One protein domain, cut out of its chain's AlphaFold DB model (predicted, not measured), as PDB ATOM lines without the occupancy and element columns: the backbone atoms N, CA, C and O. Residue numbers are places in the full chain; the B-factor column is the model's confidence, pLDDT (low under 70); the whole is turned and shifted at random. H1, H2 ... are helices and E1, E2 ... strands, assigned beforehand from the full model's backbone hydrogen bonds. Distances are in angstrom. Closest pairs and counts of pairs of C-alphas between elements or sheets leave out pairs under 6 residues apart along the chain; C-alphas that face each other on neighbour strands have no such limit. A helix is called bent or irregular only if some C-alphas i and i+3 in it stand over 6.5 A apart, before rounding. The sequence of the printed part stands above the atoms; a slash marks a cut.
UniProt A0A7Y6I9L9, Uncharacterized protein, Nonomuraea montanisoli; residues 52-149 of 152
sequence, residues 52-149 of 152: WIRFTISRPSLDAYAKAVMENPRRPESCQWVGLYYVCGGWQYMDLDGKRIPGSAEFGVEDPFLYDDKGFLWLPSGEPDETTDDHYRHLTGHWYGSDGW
ATOM      1  N   TRP A  52     -33.400  41.242 -36.059       88.19
ATOM      2  CA  TRP A  52     -33.507  42.297 -37.067       88.19
ATOM      3  C   TRP A  52     -32.374  43.316 -36.992       88.19
ATOM      4  O   TRP A  52     -31.860  43.749 -38.025       88.19
ATOM      5  N   ILE A  53     -31.947  43.683 -35.782       90.44
ATOM      6  CA  ILE A  53     -30.802  44.574 -35.578       90.44
ATOM      7  C   ILE A  53     -29.526  43.928 -36.125       90.44
ATOM      8  O   ILE A  53     -28.805  44.566 -36.896       90.44
ATOM      9  N   ARG A  54     -29.248  42.664 -35.775       90.38
ATOM     10  CA  ARG A  54     -28.047  41.962 -36.252       90.38
ATOM     11  C   ARG A  54     -28.041  41.780 -37.761       90.38
ATOM     12  O   ARG A  54     -27.025  42.079 -38.393       90.38
ATOM     13  N   PHE A  55     -29.163  41.349 -38.327       91.06
ATOM     14  CA  PHE A  55     -29.335  41.183 -39.762       91.06
ATOM     15  C   PHE A  55     -29.125  42.511 -40.489       91.06
ATOM     16  O   PHE A  55     -28.305  42.593 -41.397       91.06
ATOM     17  N   THR A  56     -29.777  43.583 -40.037       93.81
ATOM     18  CA  THR A  56     -29.675  44.902 -40.682       93.81
ATOM     19  C   THR A  56     -28.245  45.442 -40.660       93.81
ATOM     20  O   THR A  56     -27.770  45.946 -41.675       93.81
ATOM     21  N   ILE A  57     -27.538  45.306 -39.533       95.25
ATOM     22  CA  ILE A  57     -26.131  45.723 -39.413       95.25
ATOM     23  C   ILE A  57     -25.219  44.860 -40.299       95.25
ATOM     24  O   ILE A  57     -24.278  45.374 -40.900       95.25
ATOM     25  N   SER A  58     -25.497  43.559 -40.399       94.38
ATOM     26  CA  SER A  58     -24.661  42.599 -41.136       94.38
ATOM     27  C   SER A  58     -24.984  42.513 -42.626       94.38
ATOM     28  O   SER A  58     -24.190  41.952 -43.378       94.38
ATOM     29  N   ARG A  59     -26.114  43.077 -43.069       94.88
ATOM     30  CA  ARG A  59     -26.637  42.945 -44.435       94.88
ATOM     31  C   ARG A  59     -25.603  43.242 -45.530       94.88
ATOM     32  O   ARG A  59     -25.466  42.399 -46.408       94.88
ATOM     33  N   PRO A  60     -24.809  44.331 -45.484       96.44
ATOM     34  CA  PRO A  60     -23.806  44.582 -46.522       96.44
ATOM     35  C   PRO A  60     -22.730  43.486 -46.611       96.44
ATOM     36  O   PRO A  60     -22.269  43.151 -47.701       96.44
ATOM     37  N   SER A  61     -22.335  42.914 -45.470       96.12
ATOM     38  CA  SER A  61     -21.371  41.812 -45.413       96.12
ATOM     39  C   SER A  61     -21.981  40.511 -45.932       96.12
ATOM     40  O   SER A  61     -21.319  39.782 -46.668       96.12
ATOM     41  N   LEU A  62     -23.245  40.241 -45.591       95.12
ATOM     42  CA  LEU A  62     -23.999  39.091 -46.095       95.12
ATOM     43  C   LEU A  62     -24.194  39.179 -47.617       95.12
ATOM     44  O   LEU A  62     -23.964  38.193 -48.311       95.12
ATOM     45  N   ASP A  63     -24.513  40.361 -48.153       95.88
ATOM     46  CA  ASP A  63     -24.629  40.606 -49.599       95.88
ATOM     47  C   ASP A  63     -23.300  40.318 -50.322       95.88
ATOM     48  O   ASP A  63     -23.267  39.634 -51.348       95.88
ATOM     49  N   ALA A  64     -22.179  40.796 -49.769       95.19
ATOM     50  CA  ALA A  64     -20.852  40.524 -50.318       95.19
ATOM     51  C   ALA A  64     -20.505  39.028 -50.273       95.19
ATOM     52  O   ALA A  64     -19.919  38.491 -51.215       95.19
ATOM     53  N   TYR A  65     -20.892  38.344 -49.198       93.94
ATOM     54  CA  TYR A  65     -20.663  36.917 -49.035       93.94
ATOM     55  C   TYR A  65     -21.493  36.074 -50.004       93.94
ATOM     56  O   TYR A  65     -20.934  35.196 -50.664       93.94
ATOM     57  N   ALA A  66     -22.788  36.371 -50.148       94.25
ATOM     58  CA  ALA A  66     -23.665  35.739 -51.129       94.25
ATOM     59  C   ALA A  66     -23.114  35.921 -52.547       94.25
ATOM     60  O   ALA A  66     -23.017  34.965 -53.316       94.25
ATOM     61  N   LYS A  67     -22.645  37.129 -52.876       94.31
ATOM     62  CA  LYS A  67     -21.975  37.391 -54.152       94.31
ATOM     63  C   LYS A  67     -20.730  36.526 -54.349       94.31
ATOM     64  O   LYS A  67     -20.570  35.937 -55.414       94.31
ATOM     65  N   ALA A  68     -19.896  36.379 -53.323       92.50
ATOM     66  CA  ALA A  68     -18.719  35.518 -53.386       92.50
ATOM     67  C   ALA A  68     -19.070  34.025 -53.560       92.50
ATOM     68  O   ALA A  68     -18.337  33.307 -54.240       92.50
ATOM     69  N   VAL A  69     -20.178  33.547 -52.974       91.38
ATOM     70  CA  VAL A  69     -20.705  32.186 -53.212       91.38
ATOM     71  C   VAL A  69     -21.105  32.020 -54.677       91.38
ATOM     72  O   VAL A  69     -20.709  31.052 -55.321       91.38
ATOM     73  N   MET A  70     -21.854  32.980 -55.220       91.69
ATOM     74  CA  MET A  70     -22.331  32.933 -56.603       91.69
ATOM     75  C   MET A  70     -21.192  32.983 -57.627       91.69
ATOM     76  O   MET A  70     -21.241  32.274 -58.630       91.69
ATOM     77  N   GLU A  71     -20.172  33.808 -57.381       92.00
ATOM     78  CA  GLU A  71     -19.006  33.951 -58.262       92.00
ATOM     79  C   GLU A  71     -18.092  32.719 -58.229       92.00
ATOM     80  O   GLU A  71     -17.492  32.372 -59.248       92.00
ATOM     81  N   ASN A  72     -18.000  32.031 -57.086       88.50
ATOM     82  CA  ASN A  72     -17.224  30.801 -56.955       88.50
ATOM     83  C   ASN A  72     -17.970  29.709 -56.160       88.50
ATOM     84  O   ASN A  72     -17.646  29.458 -54.995       88.50
ATOM     85  N   PRO A  73     -18.896  28.973 -56.807       80.75
ATOM     86  CA  PRO A  73     -19.711  27.942 -56.152       80.75
ATOM     87  C   PRO A  73     -18.945  26.693 -55.695       80.75
ATOM     88  O   PRO A  73     -19.540  25.787 -55.121       80.75
ATOM     89  N   ARG A  74     -17.650  26.580 -56.026       79.31
ATOM     90  CA  ARG A  74     -16.771  25.460 -55.636       79.31
ATOM     91  C   ARG A  74     -15.688  25.895 -54.650       79.31
ATOM     92  O   ARG A  74     -14.668  25.219 -54.512       79.31
ATOM     93  N   ARG A  75     -15.857  27.061 -54.026       79.31
ATOM     94  CA  ARG A  75     -14.927  27.553 -53.013       79.31
ATOM     95  C   ARG A  75     -14.865  26.582 -51.821       79.31
ATOM     96  O   ARG A  75     -15.847  25.897 -51.554       79.31
ATOM     97  N   PRO A  76     -13.743  26.538 -51.088       74.56
ATOM     98  CA  PRO A  76     -13.673  25.779 -49.848       74.56
ATOM     99  C   PRO A  76     -14.699  26.307 -48.837       74.56
ATOM    100  O   PRO A  76     -14.796  27.515 -48.613       74.56
ATOM    101  N   GLU A  77     -15.433  25.392 -48.215       71.56
ATOM    102  CA  GLU A  77     -16.435  25.666 -47.185       71.56
ATOM    103  C   GLU A  77     -15.759  25.897 -45.825       71.56
ATOM    104  O   GLU A  77     -15.808  25.068 -44.924       71.56
ATOM    105  N   SER A  78     -15.048  27.018 -45.682       81.25
ATOM    106  CA  SER A  78     -14.458  27.408 -44.397       81.25
ATOM    107  C   SER A  78     -15.404  28.308 -43.610       81.25
ATOM    108  O   SER A  78     -15.897  29.303 -44.154       81.25
ATOM    109  N   CYS A  79     -15.577  28.017 -42.322       87.12
ATOM    110  CA  CYS A  79     -16.287  28.904 -41.410       87.12
ATOM    111  C   CYS A  79     -15.558  30.244 -41.252       87.12
ATOM    112  O   CYS A  79     -14.332  30.285 -41.111       87.12
ATOM    113  N   GLN A  80     -16.302  31.346 -41.284       90.50
ATOM    114  CA  GLN A  80     -15.760  32.691 -41.121       90.50
ATOM    115  C   GLN A  80     -16.820  33.675 -40.633       90.50
ATOM    116  O   GLN A  80     -18.015  33.500 -40.848       90.50
ATOM    117  N   TRP A  81     -16.367  34.761 -40.015       92.06
ATOM    118  CA  TRP A  81     -17.251  35.854 -39.630       92.06
ATOM    119  C   TRP A  81     -17.702  36.662 -40.848       92.06
ATOM    120  O   TRP A  81     -16.881  37.171 -41.611       92.06
ATOM    121  N   VAL A  82     -19.016  36.827 -40.985       92.06
ATOM    122  CA  VAL A  82     -19.676  37.660 -41.990       92.06
ATOM    123  C   VAL A  82     -20.581  38.650 -41.260       92.06
ATOM    124  O   VAL A  82     -21.717  38.358 -40.893       92.06
ATOM    125  N   GLY A  83     -20.048  39.846 -40.998       92.94
ATOM    126  CA  GLY A  83     -20.714  40.800 -40.111       92.94
ATOM    127  C   GLY A  83     -20.771  40.262 -38.680       92.94
ATOM    128  O   GLY A  83     -19.730  39.951 -38.103       92.94
ATOM    129  N   LEU A  84     -21.974  40.168 -38.112       91.31
ATOM    130  CA  LEU A  84     -22.221  39.647 -36.763       91.31
ATOM    131  C   LEU A  84     -22.579  38.154 -36.733       91.31
ATOM    132  O   LEU A  84     -22.924  37.654 -35.666       91.31
ATOM    133  N   TYR A  85     -22.501  37.458 -37.869       89.50
ATOM    134  CA  TYR A  85     -22.791  36.029 -37.972       89.50
ATOM    135  C   TYR A  85     -21.513  35.241 -38.237       89.50
ATOM    136  O   TYR A  85     -20.690  35.643 -39.063       89.50
ATOM    137  N   TYR A  86     -21.349  34.117 -37.548       90.44
ATOM    138  CA  TYR A  86     -20.300  33.157 -37.861       90.44
ATOM    139  C   TYR A  86     -20.869  32.150 -38.856       90.44
ATOM    140  O   TYR A  86     -21.730  31.344 -38.524       90.44
ATOM    141  N   VAL A  87     -20.458  32.281 -40.113       89.75
ATOM    142  CA  VAL A  87     -21.057  31.577 -41.245       89.75
ATOM    143  C   VAL A  87     -20.183  30.402 -41.636       89.75
ATOM    144  O   VAL A  87     -18.985  30.578 -41.866       89.75
ATOM    145  N   CYS A  88     -20.796  29.237 -41.795       85.94
ATOM    146  CA  CYS A  88     -20.161  28.014 -42.259       85.94
ATOM    147  C   CYS A  88     -20.765  27.582 -43.601       85.94
ATOM    148  O   CYS A  88     -21.980  27.579 -43.795       85.94
ATOM    149  N   GLY A  89     -19.901  27.226 -44.551       86.94
ATOM    150  CA  GLY A  89     -20.330  26.742 -45.864       86.94
ATOM    151  C   GLY A  89     -20.575  27.833 -46.910       86.94
ATOM    152  O   GLY A  89     -19.773  28.759 -47.081       86.94
ATOM    153  N   GLY A  90     -21.636  27.668 -47.696       89.06
ATOM    154  CA  GLY A  90     -21.954  28.527 -48.835       89.06
ATOM    155  C   GLY A  90     -22.001  27.778 -50.156       89.06
ATOM    156  O   GLY A  90     -20.962  27.562 -50.779       89.06
ATOM    157  N   TRP A  91     -23.209  27.471 -50.616       89.19
ATOM    158  CA  TRP A  91     -23.483  26.816 -51.895       89.19
ATOM    159  C   TRP A  91     -24.635  27.509 -52.631       89.19
ATOM    160  O   TRP A  91     -25.224  28.473 -52.154       89.19
ATOM    161  N   GLN A  92     -24.920  27.053 -53.848       90.81
ATOM    162  CA  GLN A  92     -26.117  27.475 -54.576       90.81
ATOM    163  C   GLN A  92     -27.311  26.676 -54.074       90.81
ATOM    164  O   GLN A  92     -27.216  25.448 -54.037       90.81
ATOM    165  N   TYR A  93     -28.408  27.364 -53.772       90.44
ATOM    166  CA  TYR A  93     -29.673  26.761 -53.368       90.44
ATOM    167  C   TYR A  93     -30.100  25.666 -54.350       90.44
ATOM    168  O   TYR A  93     -29.938  25.821 -55.568       90.44
ATOM    169  N   MET A  94     -30.616  24.559 -53.819       88.56
ATOM    170  CA  MET A  94     -31.160  23.457 -54.606       88.56
ATOM    171  C   MET A  94     -32.676  23.421 -54.448       88.56
ATOM    172  O   MET A  94     -33.172  23.467 -53.330       88.56
ATOM    173  N   ASP A  95     -33.389  23.342 -55.570       87.62
ATOM    174  CA  ASP A  95     -34.838  23.121 -55.572       87.62
ATOM    175  C   ASP A  95     -35.189  21.684 -55.132       87.62
ATOM    176  O   ASP A  95     -34.308  20.828 -54.972       87.62
ATOM    177  N   LEU A  96     -36.484  21.387 -54.987       85.75
ATOM    178  CA  LEU A  96     -36.958  20.037 -54.624       85.75
ATOM    179  C   LEU A  96     -36.560  18.939 -55.620       85.75
ATOM    180  O   LEU A  96     -36.519  17.763 -55.257       85.75
ATOM    181  N   ASP A  97     -36.264  19.298 -56.870       85.06
ATOM    182  CA  ASP A  97     -35.782  18.361 -57.885       85.06
ATOM    183  C   ASP A  97     -34.264  18.097 -57.761       85.06
ATOM    184  O   ASP A  97     -33.691  17.350 -58.563       85.06
ATOM    185  N   GLY A  98     -33.588  18.724 -56.791       83.56
ATOM    186  CA  GLY A  98     -32.142  18.663 -56.596       83.56
ATOM    187  C   GLY A  98     -31.351  19.483 -57.619       83.56
ATOM    188  O   GLY A  98     -30.149  19.258 -57.812       83.56
ATOM    189  N   LYS A  99     -31.994  20.418 -58.325       87.38
ATOM    190  CA  LYS A  99     -31.338  21.296 -59.295       87.38
ATOM    191  C   LYS A  99     -30.859  22.556 -58.595       87.38
ATOM    192  O   LYS A  99     -31.600  23.251 -57.914       87.38
ATOM    193  N   ARG A 100     -29.595  22.899 -58.839       88.44
ATOM    194  CA  ARG A 100     -29.019  24.159 -58.361       88.44
ATOM    195  C   ARG A 100     -29.654  25.333 -59.090       88.44
ATOM    196  O   ARG A 100     -29.591  25.381 -60.321       88.44
ATOM    197  N   ILE A 101     -30.164  26.304 -58.343       89.19
ATOM    198  CA  ILE A 101     -30.684  27.554 -58.888       89.19
ATOM    199  C   ILE A 101     -29.510  28.516 -59.135       89.19
ATOM    200  O   ILE A 101     -28.863  28.959 -58.180       89.19
ATOM    201  N   PRO A 102     -29.179  28.855 -60.396       89.25
ATOM    202  CA  PRO A 102     -28.059  29.741 -60.687       89.25
ATOM    203  C   PRO A 102     -28.298  31.145 -60.136       89.25
ATOM    204  O   PRO A 102     -29.393  31.688 -60.245       89.25
ATOM    205  N   GLY A 103     -27.246  31.753 -59.589       90.44
ATOM    206  CA  GLY A 103     -27.366  33.068 -58.967       90.44
ATOM    207  C   GLY A 103     -28.161  33.036 -57.664       90.44
ATOM    208  O   GLY A 103     -28.795  34.018 -57.332       90.44
ATOM    209  N   SER A 104     -28.162  31.924 -56.940       93.19
ATOM    210  CA  SER A 104     -28.602  31.871 -55.546       93.19
ATOM    211  C   SER A 104     -27.401  31.622 -54.638       93.19
ATOM    212  O   SER A 104     -26.345  31.162 -55.097       93.19
ATOM    213  N   ALA A 105     -27.553  31.923 -53.354       93.38
ATOM    214  CA  ALA A 105     -26.569  31.574 -52.345       93.38
ATOM    215  C   ALA A 105     -27.267  31.168 -51.052       93.38
ATOM    216  O   ALA A 105     -28.100  31.910 -50.548       93.38
ATOM    217  N   GLU A 106     -26.878  30.032 -50.501       91.62
ATOM    218  CA  GLU A 106     -27.370  29.502 -49.238       91.62
ATOM    219  C   GLU A 106     -26.182  29.152 -48.346       91.62
ATOM    220  O   GLU A 106     -25.168  28.642 -48.829       91.62
ATOM    221  N   PHE A 107     -26.271  29.472 -47.058       90.44
ATOM    222  CA  PHE A 107     -25.216  29.188 -46.095       90.44
ATOM    223  C   PHE A 107     -25.753  29.062 -44.674       90.44
ATOM    224  O   PHE A 107     -26.701  29.748 -44.297       90.44
ATOM    225  N   GLY A 108     -25.082  28.227 -43.882       89.19
ATOM    226  CA  GLY A 108     -25.396  28.020 -42.476       89.19
ATOM    227  C   GLY A 108     -24.714  29.036 -41.565       89.19
ATOM    228  O   GLY A 108     -23.649  29.574 -41.876       89.19
ATOM    229  N   VAL A 109     -25.315  29.281 -40.413       88.12
ATOM    230  CA  VAL A 109     -24.799  30.122 -39.338       88.12
ATOM    231  C   VAL A 109     -24.620  29.253 -38.103       88.12
ATOM    232  O   VAL A 109     -25.558  28.616 -37.637       88.12
ATOM    233  N   GLU A 110     -23.418  29.270 -37.542       83.19
ATOM    234  CA  GLU A 110     -23.131  28.690 -36.235       83.19
ATOM    235  C   GLU A 110     -23.122  29.813 -35.191       83.19
ATOM    236  O   GLU A 110     -22.107  30.483 -34.991       83.19
ATOM    237  N   ASP A 111     -24.249  30.050 -34.516       71.56
ATOM    238  CA  ASP A 111     -24.288  30.956 -33.362       71.56
ATOM    239  C   ASP A 111     -24.251  30.142 -32.051       71.56
ATOM    240  O   ASP A 111     -25.206  29.434 -31.730       71.56
ATOM    241  N   PRO A 112     -23.174  30.235 -31.246       61.91
ATOM    242  CA  PRO A 112     -23.085  29.507 -29.981       61.91
ATOM    243  C   PRO A 112     -24.038  30.034 -28.895       61.91
ATOM    244  O   PRO A 112     -24.149  29.419 -27.832       61.91
ATOM    245  N   PHE A 113     -24.692  31.179 -29.107       60.00
ATOM    246  CA  PHE A 113     -25.515  31.855 -28.106       60.00
ATOM    247  C   PHE A 113     -27.001  31.935 -28.462       60.00
ATOM    248  O   PHE A 113     -27.797  32.249 -27.573       60.00
ATOM    249  N   LEU A 114     -27.394  31.687 -29.713       58.62
ATOM    250  CA  LEU A 114     -28.776  31.836 -30.169       58.62
ATOM    251  C   LEU A 114     -29.185  30.712 -31.113       58.62
ATOM    252  O   LEU A 114     -28.486  30.395 -32.061       58.62
ATOM    253  N   TYR A 115     -30.353  30.140 -30.832       55.12
ATOM    254  CA  TYR A 115     -30.944  29.026 -31.576       55.12
ATOM    255  C   TYR A 115     -31.832  29.468 -32.755       55.12
ATOM    256  O   TYR A 115     -32.449  28.608 -33.376       55.12
ATOM    257  N   ASP A 116     -31.923  30.770 -33.044       53.28
ATOM    258  CA  ASP A 116     -32.780  31.300 -34.113       53.28
ATOM    259  C   ASP A 116     -32.001  31.483 -35.418       53.28
ATOM    260  O   ASP A 116     -30.956  32.137 -35.429       53.28
ATOM    261  N   ASP A 117     -32.576  30.944 -36.495       57.69
ATOM    262  CA  ASP A 117     -32.115  30.947 -37.886       57.69
ATOM    263  C   ASP A 117     -30.723  30.328 -38.083       57.69
ATOM    264  O   ASP A 117     -29.672  30.955 -37.936       57.69
ATOM    265  N   LYS A 118     -30.734  29.050 -38.470       73.56
ATOM    266  CA  LYS A 118     -29.538  28.238 -38.727       73.56
ATOM    267  C   LYS A 118     -28.837  28.600 -40.032       73.56
ATOM    268  O   LYS A 118     -27.778  28.048 -40.316       73.56
ATOM    269  N   GLY A 119     -29.402  29.499 -40.832       88.62
ATOM    270  CA  GLY A 119     -28.828  29.907 -42.099       88.62
ATOM    271  C   GLY A 119     -29.541  31.081 -42.752       88.62
ATOM    272  O   GLY A 119     -30.531  31.622 -42.256       88.62
ATOM    273  N   PHE A 120     -28.998  31.484 -43.894       92.44
ATOM    274  CA  PHE A 120     -29.601  32.473 -44.769       92.44
ATOM    275  C   PHE A 120     -29.600  31.977 -46.207       92.44
ATOM    276  O   PHE A 120     -28.633  31.374 -46.681       92.44
ATOM    277  N   LEU A 121     -30.660  32.340 -46.917       93.88
ATOM    278  CA  LEU A 121     -30.820  32.134 -48.342       93.88
ATOM    279  C   LEU A 121     -30.967  33.488 -49.043       93.88
ATOM    280  O   LEU A 121     -31.821  34.309 -48.705       93.88
ATOM    281  N   TRP A 122     -30.139  33.700 -50.058       95.25
ATOM    282  CA  TRP A 122     -30.281  34.757 -51.042       95.25
ATOM    283  C   TRP A 122     -30.830  34.177 -52.345       95.25
ATOM    284  O   TRP A 122     -30.150  33.398 -53.021       95.25
ATOM    285  N   LEU A 123     -32.046  34.584 -52.710       94.19
ATOM    286  CA  LEU A 123     -32.752  34.098 -53.891       94.19
ATOM    287  C   LEU A 123     -33.345  35.278 -54.687       94.19
ATOM    288  O   LEU A 123     -34.295  35.923 -54.235       94.19
ATOM    289  N   PRO A 124     -32.796  35.607 -55.874       89.88
ATOM    290  CA  PRO A 124     -33.217  36.787 -56.629       89.88
ATOM    291  C   PRO A 124     -34.544  36.603 -57.368       89.88
ATOM    292  O   PRO A 124     -35.198  37.587 -57.717       89.88
ATOM    293  N   SER A 125     -34.931  35.360 -57.647       86.06
ATOM    294  CA  SER A 125     -36.123  35.033 -58.423       86.06
ATOM    295  C   SER A 125     -36.776  33.763 -57.910       86.06
ATOM    296  O   SER A 125     -36.081  32.771 -57.698       86.06
ATOM    297  N   GLY A 126     -38.104  33.785 -57.829       83.31
ATOM    298  CA  GLY A 126     -38.889  32.685 -57.280       83.31
ATOM    299  C   GLY A 126     -39.023  32.774 -55.764       83.31
ATOM    300  O   GLY A 126     -38.550  33.723 -55.138       83.31
ATOM    301  N   GLU A 127     -39.695  31.780 -55.208       87.62
ATOM    302  CA  GLU A 127     -39.773  31.524 -53.774       87.62
ATOM    303  C   GLU A 127     -39.030  30.210 -53.510       87.62
ATOM    304  O   GLU A 127     -38.993  29.361 -54.408       87.62
ATOM    305  N   PRO A 128     -38.382  30.057 -52.346       88.56
ATOM    306  CA  PRO A 128     -37.814  28.774 -51.978       88.56
ATOM    307  C   PRO A 128     -38.928  27.746 -51.825       88.56
ATOM    308  O   PRO A 128     -40.013  28.046 -51.323       88.56
ATOM    309  N   ASP A 129     -38.644  26.529 -52.251       86.25
ATOM    310  CA  ASP A 129     -39.505  25.403 -51.978       86.25
ATOM    311  C   ASP A 129     -39.400  25.026 -50.493       86.25
ATOM    312  O   ASP A 129     -38.313  24.738 -49.989       86.25
ATOM    313  N   GLU A 130     -40.532  25.013 -49.792       81.88
ATOM    314  CA  GLU A 130     -40.603  24.559 -48.401       81.88
ATOM    315  C   GLU A 130     -40.809  23.041 -48.334       81.88
ATOM    316  O   GLU A 130     -41.624  22.467 -49.068       81.88
ATOM    317  N   THR A 131     -40.101  22.383 -47.414       77.56
ATOM    318  CA  THR A 131     -40.302  20.964 -47.100       77.56
ATOM    319  C   THR A 131     -40.807  20.794 -45.668       77.56
ATOM    320  O   THR A 131     -41.075  21.756 -44.953       77.56
ATOM    321  N   THR A 132     -40.984  19.542 -45.237       68.81
ATOM    322  CA  THR A 132     -41.233  19.250 -43.814       68.81
ATOM    323  C   THR A 132     -39.995  19.541 -42.956       68.81
ATOM    324  O   THR A 132     -40.136  19.725 -41.751       68.81
ATOM    325  N   ASP A 133     -38.810  19.560 -43.574       72.50
ATOM    326  CA  ASP A 133     -37.515  19.582 -42.892       72.50
ATOM    327  C   ASP A 133     -36.785  20.932 -43.029       72.50
ATOM    328  O   ASP A 133     -35.936  21.232 -42.190       72.50
ATOM    329  N   ASP A 134     -37.159  21.746 -44.024       78.44
ATOM    330  CA  ASP A 134     -36.614  23.077 -44.304       78.44
ATOM    331  C   ASP A 134     -37.739  24.116 -44.359       78.44
ATOM    332  O   ASP A 134     -38.628  24.028 -45.223       78.44
ATOM    333  N   HIS A 135     -37.677  25.130 -43.491       84.62
ATOM    334  CA  HIS A 135     -38.521  26.316 -43.623       84.62
ATOM    335  C   HIS A 135     -37.710  27.563 -43.988       84.62
ATOM    336  O   HIS A 135     -36.501  27.681 -43.760       84.62
ATOM    337  N   TYR A 136     -38.399  28.495 -44.651       88.38
ATOM    338  CA  TYR A 136     -37.800  29.721 -45.151       88.38
ATOM    339  C   TYR A 136     -38.651  30.919 -44.760       88.38
ATOM    340  O   TYR A 136     -39.732  31.168 -45.289       88.38
ATOM    341  N   ARG A 137     -38.128  31.740 -43.854       89.50
ATOM    342  CA  ARG A 137     -38.782  32.983 -43.448       89.50
ATOM    343  C   ARG A 137     -38.316  34.124 -44.335       89.50
ATOM    344  O   ARG A 137     -37.157  34.526 -44.263       89.50
ATOM    345  N   HIS A 138     -39.213  34.703 -45.134       92.44
ATOM    346  CA  HIS A 138     -38.884  35.918 -45.888       92.44
ATOM    347  C   HIS A 138     -38.486  37.055 -44.941       92.44
ATOM    348  O   HIS A 138     -39.180  37.341 -43.964       92.44
ATOM    349  N   LEU A 139     -37.363  37.706 -45.245       90.81
ATOM    350  CA  LEU A 139     -36.843  38.833 -44.478       90.81
ATOM    351  C   LEU A 139     -37.066  40.136 -45.251       90.81
ATOM    352  O   LEU A 139     -37.929  40.950 -44.930       90.81
ATOM    353  N   THR A 140     -36.251  40.386 -46.274       92.75
ATOM    354  CA  THR A 140     -36.305  41.638 -47.036       92.75
ATOM    355  C   THR A 140     -35.651  41.488 -48.399       92.75
ATOM    356  O   THR A 140     -34.559  40.935 -48.533       92.75
ATOM    357  N   GLY A 141     -36.295  42.038 -49.429       92.44
ATOM    358  CA  GLY A 141     -35.832  41.880 -50.805       92.44
ATOM    359  C   GLY A 141     -35.703  40.398 -51.158       92.44
ATOM    360  O   GLY A 141     -36.691  39.674 -51.104       92.44
ATOM    361  N   HIS A 142     -34.482  39.978 -51.473       94.88
ATOM    362  CA  HIS A 142     -34.131  38.616 -51.889       94.88
ATOM    363  C   HIS A 142     -33.637  37.721 -50.743       94.88
ATOM    364  O   HIS A 142     -33.135  36.632 -51.000       94.88
ATOM    365  N   TRP A 143     -33.714  38.194 -49.497       95.25
ATOM    366  CA  TRP A 143     -33.228  37.466 -48.329       95.25
ATOM    367  C   TRP A 143     -34.335  36.692 -47.627       95.25
ATOM    368  O   TRP A 143     -35.387  37.253 -47.306       95.25
ATOM    369  N   TYR A 144     -34.014  35.447 -47.303       93.38
ATOM    370  CA  TYR A 144     -34.777  34.544 -46.459       93.38
ATOM    371  C   TYR A 144     -33.863  34.050 -45.328       93.38
ATOM    372  O   TYR A 144     -32.667  33.838 -45.542       93.38
ATOM    373  N   GLY A 145     -34.401  33.907 -44.119       90.88
ATOM    374  CA  GLY A 145     -33.788  33.094 -43.068       90.88
ATOM    375  C   GLY A 145     -34.173  31.638 -43.296       90.88
ATOM    376  O   GLY A 145     -35.296  31.393 -43.738       90.88
ATOM    377  N   SER A 146     -33.259  30.706 -43.042       86.31
ATOM    378  CA  SER A 146     -33.527  29.271 -43.157       86.31
ATOM    379  C   SER A 146     -33.350  28.546 -41.825       86.31
ATOM    380  O   SER A 146     -32.405  28.796 -41.067       86.31
ATOM    381  N   ASP A 147     -34.263  27.623 -41.551       78.62
ATOM    382  CA  ASP A 147     -34.228  26.673 -40.445       78.62
ATOM    383  C   ASP A 147     -34.372  25.246 -40.996       78.62
ATOM    384  O   ASP A 147     -35.456  24.777 -41.323       78.62
ATOM    385  N   GLY A 148     -33.232  24.558 -41.109       66.81
ATOM    386  CA  GLY A 148     -33.147  23.160 -41.540       66.81
ATOM    387  C   GLY A 148     -32.709  22.211 -40.418       66.81
ATOM    388  O   GLY A 148     -32.086  22.613 -39.418       66.81
ATOM    389  N   TRP A 149     -33.004  20.919 -40.566       47.44
ATOM    390  CA  TRP A 149     -32.648  19.879 -39.584       47.44
ATOM    391  C   TRP A 149     -31.130  19.614 -39.476       47.44
ATOM    392  O   TRP A 149     -30.654  19.205 -38.416       47.44
TER     393      TRP A 149
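Overview. This is residues 52 to 149 of the 152 residues of an uncharacterized protein of Nonomuraea montanisoli (UniProt A0A7Y6I9L9). One strongly twisted antiparallel sheet of six strands has a single kinked helix, H1, packed on one face, with most of its close C-alpha pairs to E2, E3 and E1. E4 and E3 run through the middle of the domain, and two long links, E2 to E3 and E4 to E5, loop out from the sheet. The printed part has 98 residues, with one named helix and six named strands in the chain order H1 E1 E2 E3 E4 E5 E6; the sheet's order is E1 E2 E3 E4 E6 E5. The class is mixed, helices and strands, in two layers, with the helix on one face of the sheet. The whole is compact, with a radius of gyration of the C-alphas of 12.4 A, and rounded, spanning 34 by 29 by 24 A.

Along the chain. In sheet order, the strands are E1, residues 80 to 82; E2, residues 85 to 91, 16.7 A long; E3, residues 105 to 109, 13.2 A; E4, residues 119 to 122; E6, residues 143 to 148, 15.8 A; and E5, residues 134 to 140, 18.8 A. The helix H1, residues 52 to 71, is 27.0 A from first to last C-alpha. It begins at C-alpha 52 (-33.507, 42.297, -37.067), and E6 ends at C-alpha 148 (-33.147, 23.160, -41.540).

Arrangement. E1, E2, E3 and E4 form a meander, each strand the antiparallel neighbour of the one before. E1 and E5 are the edge strands. Within hydrogen-bond range are N 82 and O 85 of the hairpin E1 and E2, 2.8 A, and N 106 and O 91 of the hairpin E2 and E3, 2.8 A. E2 is staggered: residues 85 to 87 pair with E1, and 87 to 91 with E3. In the hairpin E3 and E4, N 122 and O 105 are 2.8 A apart; between E4 and E6, N 144 and O 121, 2.8 A; in the hairpin E5 and E6, N 145 and O 137, 2.8 A. H1 is on the sheet; its closest C-alphas to E3 are those of Ala 66 and Ala 105, 5.2 A, and to E1 those of Ser 61 and Val 82, 5.6 A. H1 has a kink of 60 degrees near residue 60 and is irregular, with C-alphas 57 and 60 7.6 A apart; 14 of its 16 O i to N i+4 pairs are within hydrogen-bond range. E1 and E6 are apart.

Size, cuts and confidence. The farthest C-alphas, of Ile 53 and Asp 97, are 34.8 A apart. The printed part has no cut. The links E2 to E3 and E4 to E5 are long. Mean pLDDT of the printed part is 85.9; residues 112 to 117, 132 and 148 to 149 are under 70.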